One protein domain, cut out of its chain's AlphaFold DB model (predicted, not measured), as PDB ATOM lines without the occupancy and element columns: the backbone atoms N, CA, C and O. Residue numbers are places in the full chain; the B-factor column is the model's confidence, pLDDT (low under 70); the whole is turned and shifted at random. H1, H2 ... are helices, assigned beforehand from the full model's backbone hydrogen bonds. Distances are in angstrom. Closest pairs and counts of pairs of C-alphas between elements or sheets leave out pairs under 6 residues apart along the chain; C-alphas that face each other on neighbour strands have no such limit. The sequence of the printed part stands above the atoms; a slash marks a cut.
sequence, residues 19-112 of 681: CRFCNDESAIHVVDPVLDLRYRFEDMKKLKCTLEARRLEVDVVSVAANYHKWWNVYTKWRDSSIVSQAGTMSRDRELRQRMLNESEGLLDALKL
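What this domain is: This is residues 19 to 112 of the 681 residues of an uncharacterized protein of Onchocerca flexuosa (UniProt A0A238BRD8). Residues 19 to 43, a long stretch with no named element, lead into an elongated helical body whose spine is H2; H3 folds back along it as a hairpin, short H4 crosses it nearer its start, and H1 makes a corner at its first residue. The printed part has 94 residues with four named helices, H1 to H4 in order. It is all helix, only just loose, close to compact, with a radius of gyration of the C-alphas of 15.1 A and spans of 53 by 28 by 21 A.

How they stand to each other: H1, residues 44 to 54, only just touches the hub H2, residues 60 to 83, at residue 60 alone, with 3 pairs of C-alphas within 8 A; the closest are Lys 48 and Val 60, 6.7 A. H3, residues 89 to 101, touches H2 at a shallow tilt of 17 degrees, opposite ways; closest C-alphas Trp 77 and Leu 95, 5.3 A. H4, residues 104 to 111, touches H2 at a steep tilt of 66 degrees; closest C-alphas Tyr 67 and Gly 105, 4.0 A. H1 is apart from H3 and H4. Every O i to N i+4 pair is within hydrogen-bond range in H1 and H3, 17 of 20 in H2 and 3 of 4 in H4.

Where its parts are: H1 begins at C-alpha 44 (30.602, 43.986, -25.197) and H4 ends at C-alpha 111 (24.945, 29.397, -22.512). H1 is 15.2 A long, H2 34.6 A, H3 18.7 A and H4 10.0 A.

The domain as a whole: The farthest C-alphas, Ala 53 and Ala 86, are 52.7 A apart. The printed part has no cut; the three links between helices are tight. Residues 19 to 20, 22 to 33 and 81 to 89 have pLDDT under 70.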
ATOM      1  N   CYS A  19      14.815  23.449 -29.775       58.03
ATOM      2  CA  CYS A  19      14.803  22.320 -30.727       58.03
ATOM      3  C   CYS A  19      14.099  22.610 -32.075       58.03
ATOM      4  O   CYS A  19      14.098  21.763 -32.963       58.03
ATOM      5  N   ARG A  20      13.468  23.780 -32.264       63.78
ATOM      6  CA  ARG A  20      13.001  24.239 -33.592       63.78
ATOM      7  C   ARG A  20      14.074  25.008 -34.365       63.78
ATOM      8  O   ARG A  20      13.911  25.214 -35.568       63.78
ATOM      9  N   PHE A  21      15.114  25.445 -33.659       70.44
ATOM     10  CA  PHE A  21      16.191  26.314 -34.125       70.44
ATOM     11  C   PHE A  21      17.565  25.632 -34.110       70.44
ATOM     12  O   PHE A  21      18.518  26.233 -34.591       70.44
ATOM     13  N   CYS A  22      17.647  24.388 -33.622       69.19
ATOM     14  CA  CYS A  22      18.861  23.572 -33.538       69.19
ATOM     15  C   CYS A  22      18.689  22.248 -34.296       69.19
ATOM     16  O   CYS A  22      17.583  21.709 -34.328       69.19
ATOM     17  N   ASN A  23      19.764  21.733 -34.905       68.19
ATOM     18  CA  ASN A  23      19.745  20.433 -35.598       68.19
ATOM     19  C   ASN A  23      19.613  19.245 -34.622       68.19
ATOM     20  O   ASN A  23      19.011  18.234 -34.975       68.19
ATOM     21  N   ASP A  24      20.160  19.361 -33.409       67.00
ATOM     22  CA  ASP A  24      20.042  18.341 -32.365       67.00
ATOM     23  C   ASP A  24      18.756  18.533 -31.532       67.00
ATOM     24  O   ASP A  24      18.513  19.608 -30.975       67.00
ATOM     25  N   GLU A  25      17.936  17.477 -31.415       59.50
ATOM     26  CA  GLU A  25      16.762  17.461 -30.527       59.50
ATOM     27  C   GLU A  25      17.178  17.547 -29.036       59.50
ATOM     28  O   GLU A  25      16.360  17.979 -28.221       59.50
ATOM     29  N   SER A  26      18.412  17.166 -28.663       59.50
ATOM     30  CA  SER A  26      18.859  16.983 -27.269       59.50
ATOM     31  C   SER A  26      19.585  18.176 -26.621       59.50
ATOM     32  O   SER A  26      19.407  18.398 -25.421       59.50
ATOM     33  N   ALA A  27      20.339  18.968 -27.394       58.00
ATOM     34  CA  ALA A  27      21.246  20.011 -26.900       58.00
ATOM     35  C   ALA A  27      20.610  20.975 -25.876       58.00
ATOM     36  O   ALA A  27      20.988  21.002 -24.700       58.00
ATOM     37  N   ILE A  28      19.623  21.767 -26.311       60.69
ATOM     38  CA  ILE A  28      18.906  22.738 -25.473       60.69
ATOM     39  C   ILE A  28      17.409  22.687 -25.792       60.69
ATOM     40  O   ILE A  28      16.995  22.668 -26.949       60.69
ATOM     41  N   HIS A  29      16.578  22.709 -24.751       59.44
ATOM     42  CA  HIS A  29      15.134  22.500 -24.834       59.44
ATOM     43  C   HIS A  29      14.268  23.746 -24.538       59.44
ATOM     44  O   HIS A  29      13.042  23.628 -24.592       59.44
ATOM     45  N   VAL A  30      14.861  24.909 -24.210       56.25
ATOM     46  CA  VAL A  30      14.190  26.091 -23.603       56.25
ATOM     47  C   VAL A  30      12.788  26.394 -24.157       56.25
ATOM     48  O   VAL A  30      12.555  26.425 -25.374       56.25
ATOM     49  N   VAL A  31      11.846  26.651 -23.241       57.91
ATOM     50  CA  VAL A  31      10.448  26.963 -23.566       57.91
ATOM     51  C   VAL A  31      10.272  28.433 -23.959       57.91
ATOM     52  O   VAL A  31       9.882  29.262 -23.145       57.91
ATOM     53  N   ASP A  32      10.452  28.705 -25.251       60.22
ATOM     54  CA  ASP A  32      10.155  29.994 -25.904       60.22
ATOM     55  C   ASP A  32      10.997  31.172 -25.381       60.22
ATOM     56  O   ASP A  32      10.450  32.157 -24.877       60.22
ATOM     57  N   PRO A  33      12.338  31.082 -25.481       63.53
ATOM     58  CA  PRO A  33      13.189  32.201 -25.118       63.53
ATOM     59  C   PRO A  33      12.931  33.382 -26.054       63.53
ATOM     60  O   PRO A  33      12.661  33.204 -27.244       63.53
ATOM     61  N   VAL A  34      13.110  34.600 -25.545       74.38
ATOM     62  CA  VAL A  34      13.288  35.781 -26.393       74.38
ATOM     63  C   VAL A  34      14.549  35.564 -27.231       74.38
ATOM     64  O   VAL A  34      15.665  35.715 -26.746       74.38
ATOM     65  N   LEU A  35      14.357  35.177 -28.496       79.94
ATOM     66  CA  LEU A  35      15.441  34.866 -29.439       79.94
ATOM     67  C   LEU A  35      16.291  36.092 -29.796       79.94
ATOM     68  O   LEU A  35      17.389  35.934 -30.325       79.94
ATOM     69  N   ASP A  36      15.780  37.296 -29.525       85.50
ATOM     70  CA  ASP A  36      16.496  38.560 -29.672       85.50
ATOM     71  C   ASP A  36      17.400  38.805 -28.453       85.50
ATOM     72  O   ASP A  36      17.014  39.421 -27.458       85.50
ATOM     73  N   LEU A  37      18.616  38.270 -28.534       88.75
ATOM     74  CA  LEU A  37      19.674  38.393 -27.535       88.75
ATOM     75  C   LEU A  37      20.660  39.519 -27.882       88.75
ATOM     76  O   LEU A  37      21.660  39.673 -27.186       88.75
ATOM     77  N   ARG A  38      20.388  40.329 -28.921       90.75
ATOM     78  CA  ARG A  38      21.286  41.408 -29.384       90.75
ATOM     79  C   ARG A  38      21.671  42.375 -28.264       90.75
ATOM     80  O   ARG A  38      22.831  42.761 -28.184       90.75
ATOM     81  N   TYR A  39      20.746  42.645 -27.341       89.00
ATOM     82  CA  TYR A  39      20.976  43.476 -26.153       89.00
ATOM     83  C   TYR A  39      22.123  42.982 -25.246       89.00
ATOM     84  O   TYR A  39      22.747  43.793 -24.569       89.00
ATOM     85  N   ARG A  40      22.458  41.678 -25.244       90.31
ATOM     86  CA  ARG A  40      23.634  41.152 -24.518       90.31
ATOM     87  C   ARG A  40      24.956  41.628 -25.123       90.31
ATOM     88  O   ARG A  40      25.958  41.676 -24.422       90.31
ATOM     89  N   PHE A  41      24.958  41.969 -26.409       94.56
ATOM     90  CA  PHE A  41      26.144  42.346 -27.174       94.56
ATOM     91  C   PHE A  41      26.242  43.860 -27.437       94.56
ATOM     92  O   PHE A  41      27.230  44.302 -28.013       94.56
ATOM     93  N   GLU A  42      25.260  44.660 -26.997       92.50
ATOM     94  CA  GLU A  42      25.293  46.130 -27.099       92.50
ATOM     95  C   GLU A  42      26.438  46.736 -26.264       92.50
ATOM     96  O   GLU A  42      27.126  47.639 -26.735       92.50
ATOM     97  N   ASP A  43      26.710  46.190 -25.071       92.38
ATOM     98  CA  ASP A  43      27.892  46.516 -24.259       92.38
ATOM     99  C   ASP A  43      28.816  45.294 -24.121       92.38
ATOM    100  O   ASP A  43      28.881  44.607 -23.095       92.38
ATOM    101  N   MET A  44      29.575  45.030 -25.190       93.19
ATOM    102  CA  MET A  44      30.602  43.986 -25.197       93.19
ATOM    103  C   MET A  44      31.678  44.167 -24.115       93.19
ATOM    104  O   MET A  44      32.297  43.177 -23.721       93.19
ATOM    105  N   LYS A  45      31.929  45.393 -23.629       92.69
ATOM    106  CA  LYS A  45      32.946  45.645 -22.598       92.69
ATOM    107  C   LYS A  45      32.453  45.141 -21.244       92.69
ATOM    108  O   LYS A  45      33.143  44.356 -20.600       92.69
ATOM    109  N   LYS A  46      31.233  45.514 -20.847       91.88
ATOM    110  CA  LYS A  46      30.587  45.017 -19.625       91.88
ATOM    111  C   LYS A  46      30.374  43.504 -19.657       91.88
ATOM    112  O   LYS A  46      30.544  42.859 -18.619       91.88
ATOM    113  N   LEU A  47      30.044  42.923 -20.817       93.75
ATOM    114  CA  LEU A  47      29.910  41.468 -20.949       93.75
ATOM    115  C   LEU A  47      31.256  40.748 -20.749       93.75
ATOM    116  O   LEU A  47      31.300  39.771 -20.005       93.75
ATOM    117  N   LYS A  48      32.362  41.254 -21.319       94.31
ATOM    118  CA  LYS A  48      33.712  40.718 -21.052       94.31
ATOM    119  C   LYS A  48      34.066  40.780 -19.565       94.31
ATOM    120  O   LYS A  48      34.296  39.735 -18.966       94.31
ATOM    121  N   CYS A  49      33.951  41.950 -18.932       91.69
ATOM    122  CA  CYS A  49      34.240  42.096 -17.499       91.69
ATOM    123  C   CYS A  49      33.323  41.243 -16.597       91.69
ATOM    124  O   CYS A  49      33.750  40.772 -15.545       91.69
ATOM    125  N   THR A  50      32.077  40.987 -17.014       93.31
ATOM    126  CA  THR A  50      31.153  40.054 -16.337       93.31
ATOM    127  C   THR A  50      31.662  38.610 -16.378       93.31
ATOM    128  O   THR A  50      31.570  37.899 -15.378       93.31
ATOM    129  N   LEU A  51      32.189  38.166 -17.520       95.19
ATOM    130  CA  LEU A  51      32.704  36.807 -17.711       95.19
ATOM    131  C   LEU A  51      34.062  36.623 -17.019       95.19
ATOM    132  O   LEU A  51      34.251  35.634 -16.314       95.19
ATOM    133  N   GLU A  52      34.945  37.621 -17.110       94.19
ATOM    134  CA  GLU A  52      36.217  37.703 -16.377       94.19
ATOM    135  C   GLU A  52      35.992  37.594 -14.857       94.19
ATOM    136  O   GLU A  52      36.568  36.726 -14.201       94.19
ATOM    137  N   ALA A  53      35.076  38.392 -14.290       93.50
ATOM    138  CA  ALA A  53      34.734  38.344 -12.864       93.50
ATOM    139  C   ALA A  53      34.086  37.010 -12.434       93.50
ATOM    140  O   ALA A  53      34.265  36.568 -11.295       93.50
ATOM    141  N   ARG A  54      33.364  36.336 -13.340       94.81
ATOM    142  CA  ARG A  54      32.842  34.972 -13.134       94.81
ATOM    143  C   ARG A  54      33.888  33.867 -13.355       94.81
ATOM    144  O   ARG A  54      33.581  32.719 -13.053       94.81
ATOM    145  N   ARG A  55      35.099  34.191 -13.832       94.69
ATOM    146  CA  ARG A  55      36.153  33.244 -14.260       94.69
ATOM    147  C   ARG A  55      35.697  32.293 -15.377       94.69
ATOM    148  O   ARG A  55      35.938  31.090 -15.313       94.69
ATOM    149  N   LEU A  56      35.015  32.832 -16.386       92.94
ATOM    150  CA  LEU A  56      34.532  32.085 -17.550       92.94
ATOM    151  C   LEU A  56      35.327  32.461 -18.804       92.94
ATOM    152  O   LEU A  56      35.204  33.573 -19.318       92.94
ATOM    153  N   GLU A  57      36.110  31.514 -19.313       92.00
ATOM    154  CA  GLU A  57      36.876  31.655 -20.555       92.00
ATOM    155  C   GLU A  57      35.945  31.507 -21.769       92.00
ATOM    156  O   GLU A  57      35.628  30.405 -22.210       92.00
ATOM    157  N   VAL A  58      35.454  32.638 -22.287       93.19
ATOM    158  CA  VAL A  58      34.515  32.693 -23.419       93.19
ATOM    159  C   VAL A  58      34.927  33.805 -24.380       93.19
ATOM    160  O   VAL A  58      34.952  34.978 -23.999       93.19
ATOM    161  N   ASP A  59      35.180  33.472 -25.651       95.00
ATOM    162  CA  ASP A  59      35.376  34.497 -26.682       95.00
ATOM    163  C   ASP A  59      34.044  35.157 -27.065       95.00
ATOM    164  O   ASP A  59      33.317  34.733 -27.966       95.00
ATOM    165  N   VAL A  60      33.758  36.264 -26.383       94.31
ATOM    166  CA  VAL A  60      32.589  37.115 -26.628       94.31
ATOM    167  C   VAL A  60      32.534  37.635 -28.071       94.31
ATOM    168  O   VAL A  60      31.442  37.909 -28.559       94.31
ATOM    169  N   VAL A  61      33.670  37.776 -28.771       95.56
ATOM    170  CA  VAL A  61      33.709  38.272 -30.158       95.56
ATOM    171  C   VAL A  61      33.196  37.199 -31.120       95.56
ATOM    172  O   VAL A  61      32.270  37.475 -31.884       95.56
ATOM    173  N   SER A  62      33.720  35.972 -31.036       96.31
ATOM    174  CA  SER A  62      33.211  34.824 -31.799       96.31
ATOM    175  C   SER A  62      31.740  34.531 -31.480       96.31
ATOM    176  O   SER A  62      30.922  34.448 -32.397       96.31
ATOM    177  N   VAL A  63      31.353  34.485 -30.196       95.81
ATOM    178  CA  VAL A  63      29.952  34.249 -29.793       95.81
ATOM    179  C   VAL A  63      29.018  35.335 -30.344       95.81
ATOM    180  O   VAL A  63      27.967  35.010 -30.900       95.81
ATOM    181  N   ALA A  64      29.401  36.615 -30.271       96.19
ATOM    182  CA  ALA A  64      28.615  37.705 -30.847       96.19
ATOM    183  C   ALA A  64      28.495  37.588 -32.377       96.19
ATOM    184  O   ALA A  64      27.402  37.776 -32.918       96.19
ATOM    185  N   ALA A  65      29.585  37.267 -33.079       96.69
ATOM    186  CA  ALA A  65      29.592  37.117 -34.534       96.69
ATOM    187  C   ALA A  65      28.712  35.941 -34.994       96.69
ATOM    188  O   ALA A  65      27.866  36.112 -35.878       96.69
ATOM    189  N   ASN A  66      28.843  34.779 -34.349       95.75
ATOM    190  CA  ASN A  66      28.060  33.579 -34.647       95.75
ATOM    191  C   ASN A  66      26.572  33.789 -34.337       95.75
ATOM    192  O   ASN A  66      25.717  33.442 -35.155       95.75
ATOM    193  N   TYR A  67      26.243  34.441 -33.217       95.38
ATOM    194  CA  TYR A  67      24.862  34.808 -32.899       95.38
ATOM    195  C   TYR A  67      24.252  35.750 -33.951       95.38
ATOM    196  O   TYR A  67      23.144  35.505 -34.431       95.38
ATOM    197  N   HIS A  68      24.968  36.800 -34.371       95.81
ATOM    198  CA  HIS A  68      24.472  37.713 -35.408       95.81
ATOM    199  C   HIS A  68      24.339  37.026 -36.774       95.81
ATOM    200  O   HIS A  68      23.381  37.296 -37.504       95.81
ATOM    201  N   LYS A  69      25.248  36.104 -37.116       95.19
ATOM    202  CA  LYS A  69      25.161  35.257 -38.313       95.19
ATOM    203  C   LYS A  69      23.882  34.411 -38.291       95.19
ATOM    204  O   LYS A  69      23.106  34.484 -39.243       95.19
ATOM    205  N   TRP A  70      23.610  33.709 -37.186       94.06
ATOM    206  CA  TRP A  70      22.374  32.945 -36.980       94.06
ATOM    207  C   TRP A  70      21.121  33.835 -37.057       94.06
ATOM    208  O   TRP A  70      20.205  33.555 -37.837       94.06
ATOM    209  N   TRP A  71      21.100  34.956 -36.326       93.62
ATOM    210  CA  TRP A  71      19.977  35.902 -36.293       93.62
ATOM    211  C   TRP A  71      19.642  36.451 -37.686       93.62
ATOM    212  O   TRP A  71      18.471  36.525 -38.059       93.62
ATOM    213  N   ASN A  72      20.658  36.758 -38.497       93.94
ATOM    214  CA  ASN A  72      20.502  37.234 -39.873       93.94
ATOM    215  C   ASN A  72      19.950  36.178 -40.849       93.94
ATOM    216  O   ASN A  72      19.494  36.548 -41.935       93.94
ATOM    217  N   VAL A  73      19.987  34.885 -40.506       91.81
ATOM    218  CA  VAL A  73      19.285  33.824 -41.252       91.81
ATOM    219  C   VAL A  73      17.884  33.603 -40.675       91.81
ATOM    220  O   VAL A  73      16.925  33.536 -41.442       91.81
ATOM    221  N   TYR A  74      17.744  33.577 -39.344       89.06
ATOM    222  CA  TYR A  74      16.458  33.459 -38.649       89.06
ATOM    223  C   TYR A  74      15.459  34.550 -39.066       89.06
ATOM    224  O   TYR A  74      14.308  34.237 -39.368       89.06
ATOM    225  N   THR A  75      15.881  35.818 -39.144       89.19
ATOM    226  CA  THR A  75      15.006  36.922 -39.575       89.19
ATOM    227  C   THR A  75      14.564  36.765 -41.027       89.19
ATOM    228  O   THR A  75      13.370  36.819 -41.303       89.19
ATOM    229  N   LYS A  76      15.489  36.460 -41.949       89.81
ATOM    230  CA  LYS A  76      15.165  36.188 -43.365       89.81
ATOM    231  C   LYS A  76      14.191  35.019 -43.519       89.81
ATOM    232  O   LYS A  76      13.277  35.100 -44.336       89.81
ATOM    233  N   TRP A  77      14.370  33.953 -42.737       86.56
ATOM    234  CA  TRP A  77      13.459  32.812 -42.698       86.56
ATOM    235  C   TRP A  77      12.063  33.232 -42.209       86.56
ATOM    236  O   TRP A  77      11.091  33.111 -42.960       86.56
ATOM    237  N   ARG A  78      11.979  33.817 -41.005       84.19
ATOM    238  CA  ARG A  78      10.745  34.339 -40.392       84.19
ATOM    239  C   ARG A  78       9.975  35.236 -41.359       84.19
ATOM    240  O   ARG A  78       8.790  35.005 -41.584       84.19
ATOM    241  N   ASP A  79      10.645  36.211 -41.963       81.94
ATOM    242  CA  ASP A  79      10.002  37.211 -42.815       81.94
ATOM    243  C   ASP A  79       9.566  36.607 -44.161       81.94
ATOM    244  O   ASP A  79       8.499  36.948 -44.670       81.94
ATOM    245  N   SER A  80      10.295  35.613 -44.689       77.62
ATOM    246  CA  SER A  80       9.843  34.851 -45.865       77.62
ATOM    247  C   SER A  80       8.568  34.033 -45.601       77.62
ATOM    248  O   SER A  80       7.715  33.945 -46.486       77.62
ATOM    249  N   SER A  81       8.383  33.518 -44.377       66.88
ATOM    250  CA  SER A  81       7.192  32.743 -43.984       66.88
ATOM    251  C   SER A  81       5.913  33.583 -43.831       66.88
ATOM    252  O   SER A  81       4.813  33.035 -43.794       66.88
ATOM    253  N   ILE A  82       6.043  34.913 -43.762       66.94
ATOM    254  CA  ILE A  82       4.918  35.862 -43.679       66.94
ATOM    255  C   ILE A  82       4.410  36.247 -45.083       66.94
ATOM    256  O   ILE A  82       3.245  36.601 -45.245       66.94
ATOM    257  N   VAL A  83       5.269  36.154 -46.104       63.34
ATOM    258  CA  VAL A  83       5.023  36.662 -47.471       63.34
ATOM    259  C   VAL A  83       4.627  35.547 -48.461       63.34
ATOM    260  O   VAL A  83       4.246  35.820 -49.597       63.34
ATOM    261  N   SER A  84       4.710  34.275 -48.062       52.28
ATOM    262  CA  SER A  84       4.666  33.139 -48.990       52.28
ATOM    263  C   SER A  84       3.291  32.858 -49.617       52.28
ATOM    264  O   SER A  84       2.462  32.142 -49.050       52.28
ATOM    265  N   GLN A  85       3.103  33.321 -50.855       50.78
ATOM    266  CA  GLN A  85       2.221  32.666 -51.828       50.78
ATOM    267  C   GLN A  85       2.868  31.358 -52.353       50.78
ATOM    268  O   GLN A  85       3.994  31.009 -51.995       50.78
ATOM    269  N   ALA A  86       2.158  30.604 -53.199       49.16
ATOM    270  CA  ALA A  86       2.422  29.181 -53.468       49.16
ATOM    271  C   ALA A  86       3.830  28.798 -53.998       49.16
ATOM    272  O   ALA A  86       4.201  27.629 -53.913       49.16
ATOM    273  N   GLY A  87       4.633  29.739 -54.508       56.34
ATOM    274  CA  GLY A  87       5.977  29.461 -55.040       56.34
ATOM    275  C   GLY A  87       7.115  29.371 -54.004       56.34
ATOM    276  O   GLY A  87       8.202  28.905 -54.335       56.34
ATOM    277  N   THR A  88       6.924  29.817 -52.756       58.94
ATOM    278  CA  THR A  88       8.059  30.089 -51.836       58.94
ATOM    279  C   THR A  88       8.591  28.862 -51.068       58.94
ATOM    280  O   THR A  88       9.648  28.942 -50.440       58.94
ATOM    281  N   MET A  89       7.910  27.711 -51.142       63.09
ATOM    282  CA  MET A  89       8.163  26.506 -50.321       63.09
ATOM    283  C   MET A  89       9.613  25.987 -50.320       63.09
ATOM    284  O   MET A  89      10.078  25.488 -49.296       63.09
ATOM    285  N   SER A  90      10.339  26.078 -51.440       72.31
ATOM    286  CA  SER A  90      11.732  25.596 -51.509       72.31
ATOM    287  C   SER A  90      12.685  26.493 -50.707       72.31
ATOM    288  O   SER A  90      13.495  26.018 -49.911       72.31
ATOM    289  N   ARG A  91      12.517  27.817 -50.843       77.31
ATOM    290  CA  ARG A  91      13.345  28.839 -50.190       77.31
ATOM    291  C   ARG A  91      13.134  28.889 -48.675       77.31
ATOM    292  O   ARG A  91      14.095  29.110 -47.946       77.31
ATOM    293  N   ASP A  92      11.911  28.649 -48.197       79.75
ATOM    294  CA  ASP A  92      11.623  28.502 -46.760       79.75
ATOM    295  C   ASP A  92      12.409  27.330 -46.145       79.75
ATOM    296  O   ASP A  92      13.123  27.512 -45.157       79.75
ATOM    297  N   ARG A  93      12.363  26.148 -46.781       83.75
ATOM    298  CA  ARG A  93      13.117  24.961 -46.341       83.75
ATOM    299  C   ARG A  93      14.622  25.207 -46.329       83.75
ATOM    300  O   ARG A  93      15.290  24.825 -45.372       83.75
ATOM    301  N   GLU A  94      15.146  25.857 -47.364       87.44
ATOM    302  CA  GLU A  94      16.569  26.183 -47.468       87.44
ATOM    303  C   GLU A  94      17.015  27.162 -46.369       87.44
ATOM    304  O   GLU A  94      17.999  26.908 -45.672       87.44
ATOM    305  N   LEU A  95      16.276  28.259 -46.167       86.88
ATOM    306  CA  LEU A  95      16.556  29.235 -45.110       86.88
ATOM    307  C   LEU A  95      16.453  28.598 -43.718       86.88
ATOM    308  O   LEU A  95      17.303  28.864 -42.867       86.88
ATOM    309  N   ARG A  96      15.480  27.704 -43.505       86.44
ATOM    310  CA  ARG A  96      15.372  26.925 -42.271       86.44
ATOM    311  C   ARG A  96      16.585  26.017 -42.071       86.44
ATOM    312  O   ARG A  96      17.153  26.039 -40.986       86.44
ATOM    313  N   GLN A  97      17.023  25.255 -43.077       88.31
ATOM    314  CA  GLN A  97      18.185  24.370 -42.915       88.31
ATOM    315  C   GLN A  97      19.477  25.161 -42.676       88.31
ATOM    316  O   GLN A  97      20.262  24.791 -41.806       88.31
ATOM    317  N   ARG A  98      19.667  26.292 -43.370       88.50
ATOM    318  CA  ARG A  98      20.768  27.231 -43.094       88.50
ATOM    319  C   ARG A  98      20.726  27.708 -41.633       88.50
ATOM    320  O   ARG A  98      21.734  27.621 -40.949       88.50
ATOM    321  N   MET A  99      19.566  28.125 -41.120       89.69
ATOM    322  CA  MET A  99      19.395  28.541 -39.718       89.69
ATOM    323  C   MET A  99      19.718  27.413 -38.718       89.69
ATOM    324  O   MET A  99      20.354  27.677 -37.702       89.69
ATOM    325  N   LEU A 100      19.311  26.168 -38.995       87.62
ATOM    326  CA  LEU A 100      19.622  25.013 -38.138       87.62
ATOM    327  C   LEU A 100      21.124  24.670 -38.141       87.62
ATOM    328  O   LEU A 100      21.671  24.288 -37.106       87.62
ATOM    329  N   ASN A 101      21.804  24.839 -39.278       89.69
ATOM    330  CA  ASN A 101      23.247  24.608 -39.402       89.69
ATOM    331  C   ASN A 101      24.082  25.660 -38.649       89.69
ATOM    332  O   ASN A 101      25.168  25.347 -38.179       89.69
ATOM    333  N   GLU A 102      23.564  26.879 -38.486       90.25
ATOM    334  CA  GLU A 102      24.194  27.968 -37.718       90.25
ATOM    335  C   GLU A 102      23.817  27.947 -36.218       90.25
ATOM    336  O   GLU A 102      24.032  28.928 -35.504       90.25
ATOM    337  N   SER A 103      23.192  26.870 -35.728       87.94
ATOM    338  CA  SER A 103      22.508  26.870 -34.425       87.94
ATOM    339  C   SER A 103      23.401  27.049 -33.198       87.94
ATOM    340  O   SER A 103      22.921  27.601 -32.207       87.94
ATOM    341  N   GLU A 104      24.693  26.708 -33.262       87.44
ATOM    342  CA  GLU A 104      25.633  27.013 -32.170       87.44
ATOM    343  C   GLU A 104      25.690  28.516 -31.852       87.44
ATOM    344  O   GLU A 104      25.781  28.886 -30.687       87.44
ATOM    345  N   GLY A 105      25.480  29.397 -32.841       90.19
ATOM    346  CA  GLY A 105      25.383  30.841 -32.605       90.19
ATOM    347  C   GLY A 105      24.233  31.241 -31.668       90.19
ATOM    348  O   GLY A 105      24.366  32.195 -30.904       90.19
ATOM    349  N   LEU A 106      23.115  30.504 -31.673       88.69
ATOM    350  CA  LEU A 106      22.051  30.664 -30.675       88.69
ATOM    351  C   LEU A 106      22.399  29.949 -29.365       88.69
ATOM    352  O   LEU A 106      22.155  30.496 -28.289       88.69
ATOM    353  N   LEU A 107      22.935  28.728 -29.444       87.31
ATOM    354  CA  LEU A 107      23.233  27.905 -28.272       87.31
ATOM    355  C   LEU A 107      24.275  28.578 -27.370       87.31
ATOM    356  O   LEU A 107      24.042  28.670 -26.171       87.31
ATOM    357  N   ASP A 108      25.363  29.119 -27.918       89.94
ATOM    358  CA  ASP A 108      26.392  29.841 -27.160       89.94
ATOM    359  C   ASP A 108      25.850  31.116 -26.508       89.94
ATOM    360  O   ASP A 108      26.061  31.346 -25.315       89.94
ATOM    361  N   ALA A 109      25.052  31.902 -27.237       91.56
ATOM    362  CA  ALA A 109      24.378  33.071 -26.675       91.56
ATOM    363  C   ALA A 109      23.387  32.701 -25.545       91.56
ATOM    364  O   ALA A 109      23.181  33.490 -24.620       91.56
ATOM    365  N   LEU A 110      22.805  31.493 -25.579       88.62
ATOM    366  CA  LEU A 110      21.971  30.936 -24.506       88.62
ATOM    367  C   LEU A 110      22.770  30.280 -23.362       88.62
ATOM    368  O   LEU A 110      22.218  30.174 -22.262       88.62
ATOM    369  N   LYS A 111      24.032  29.877 -23.571       89.62
ATOM    370  CA  LYS A 111      24.945  29.397 -22.512       89.62
ATOM    371  C   LYS A 111      25.390  30.554 -21.599       89.62
ATOM    372  O   LYS A 111      25.565  30.337 -20.400       89.62
ATOM    373  N   LEU A 112      25.490  31.786 -22.124       93.94
ATOM    374  CA  LEU A 112      25.916  32.978 -21.369       93.94
ATOM    375  C   LEU A 112      25.123  33.189 -20.050       93.94
ATOM    376  O   LEU A 112      23.880  33.176 -20.054       93.94
TER     377      LEU A 112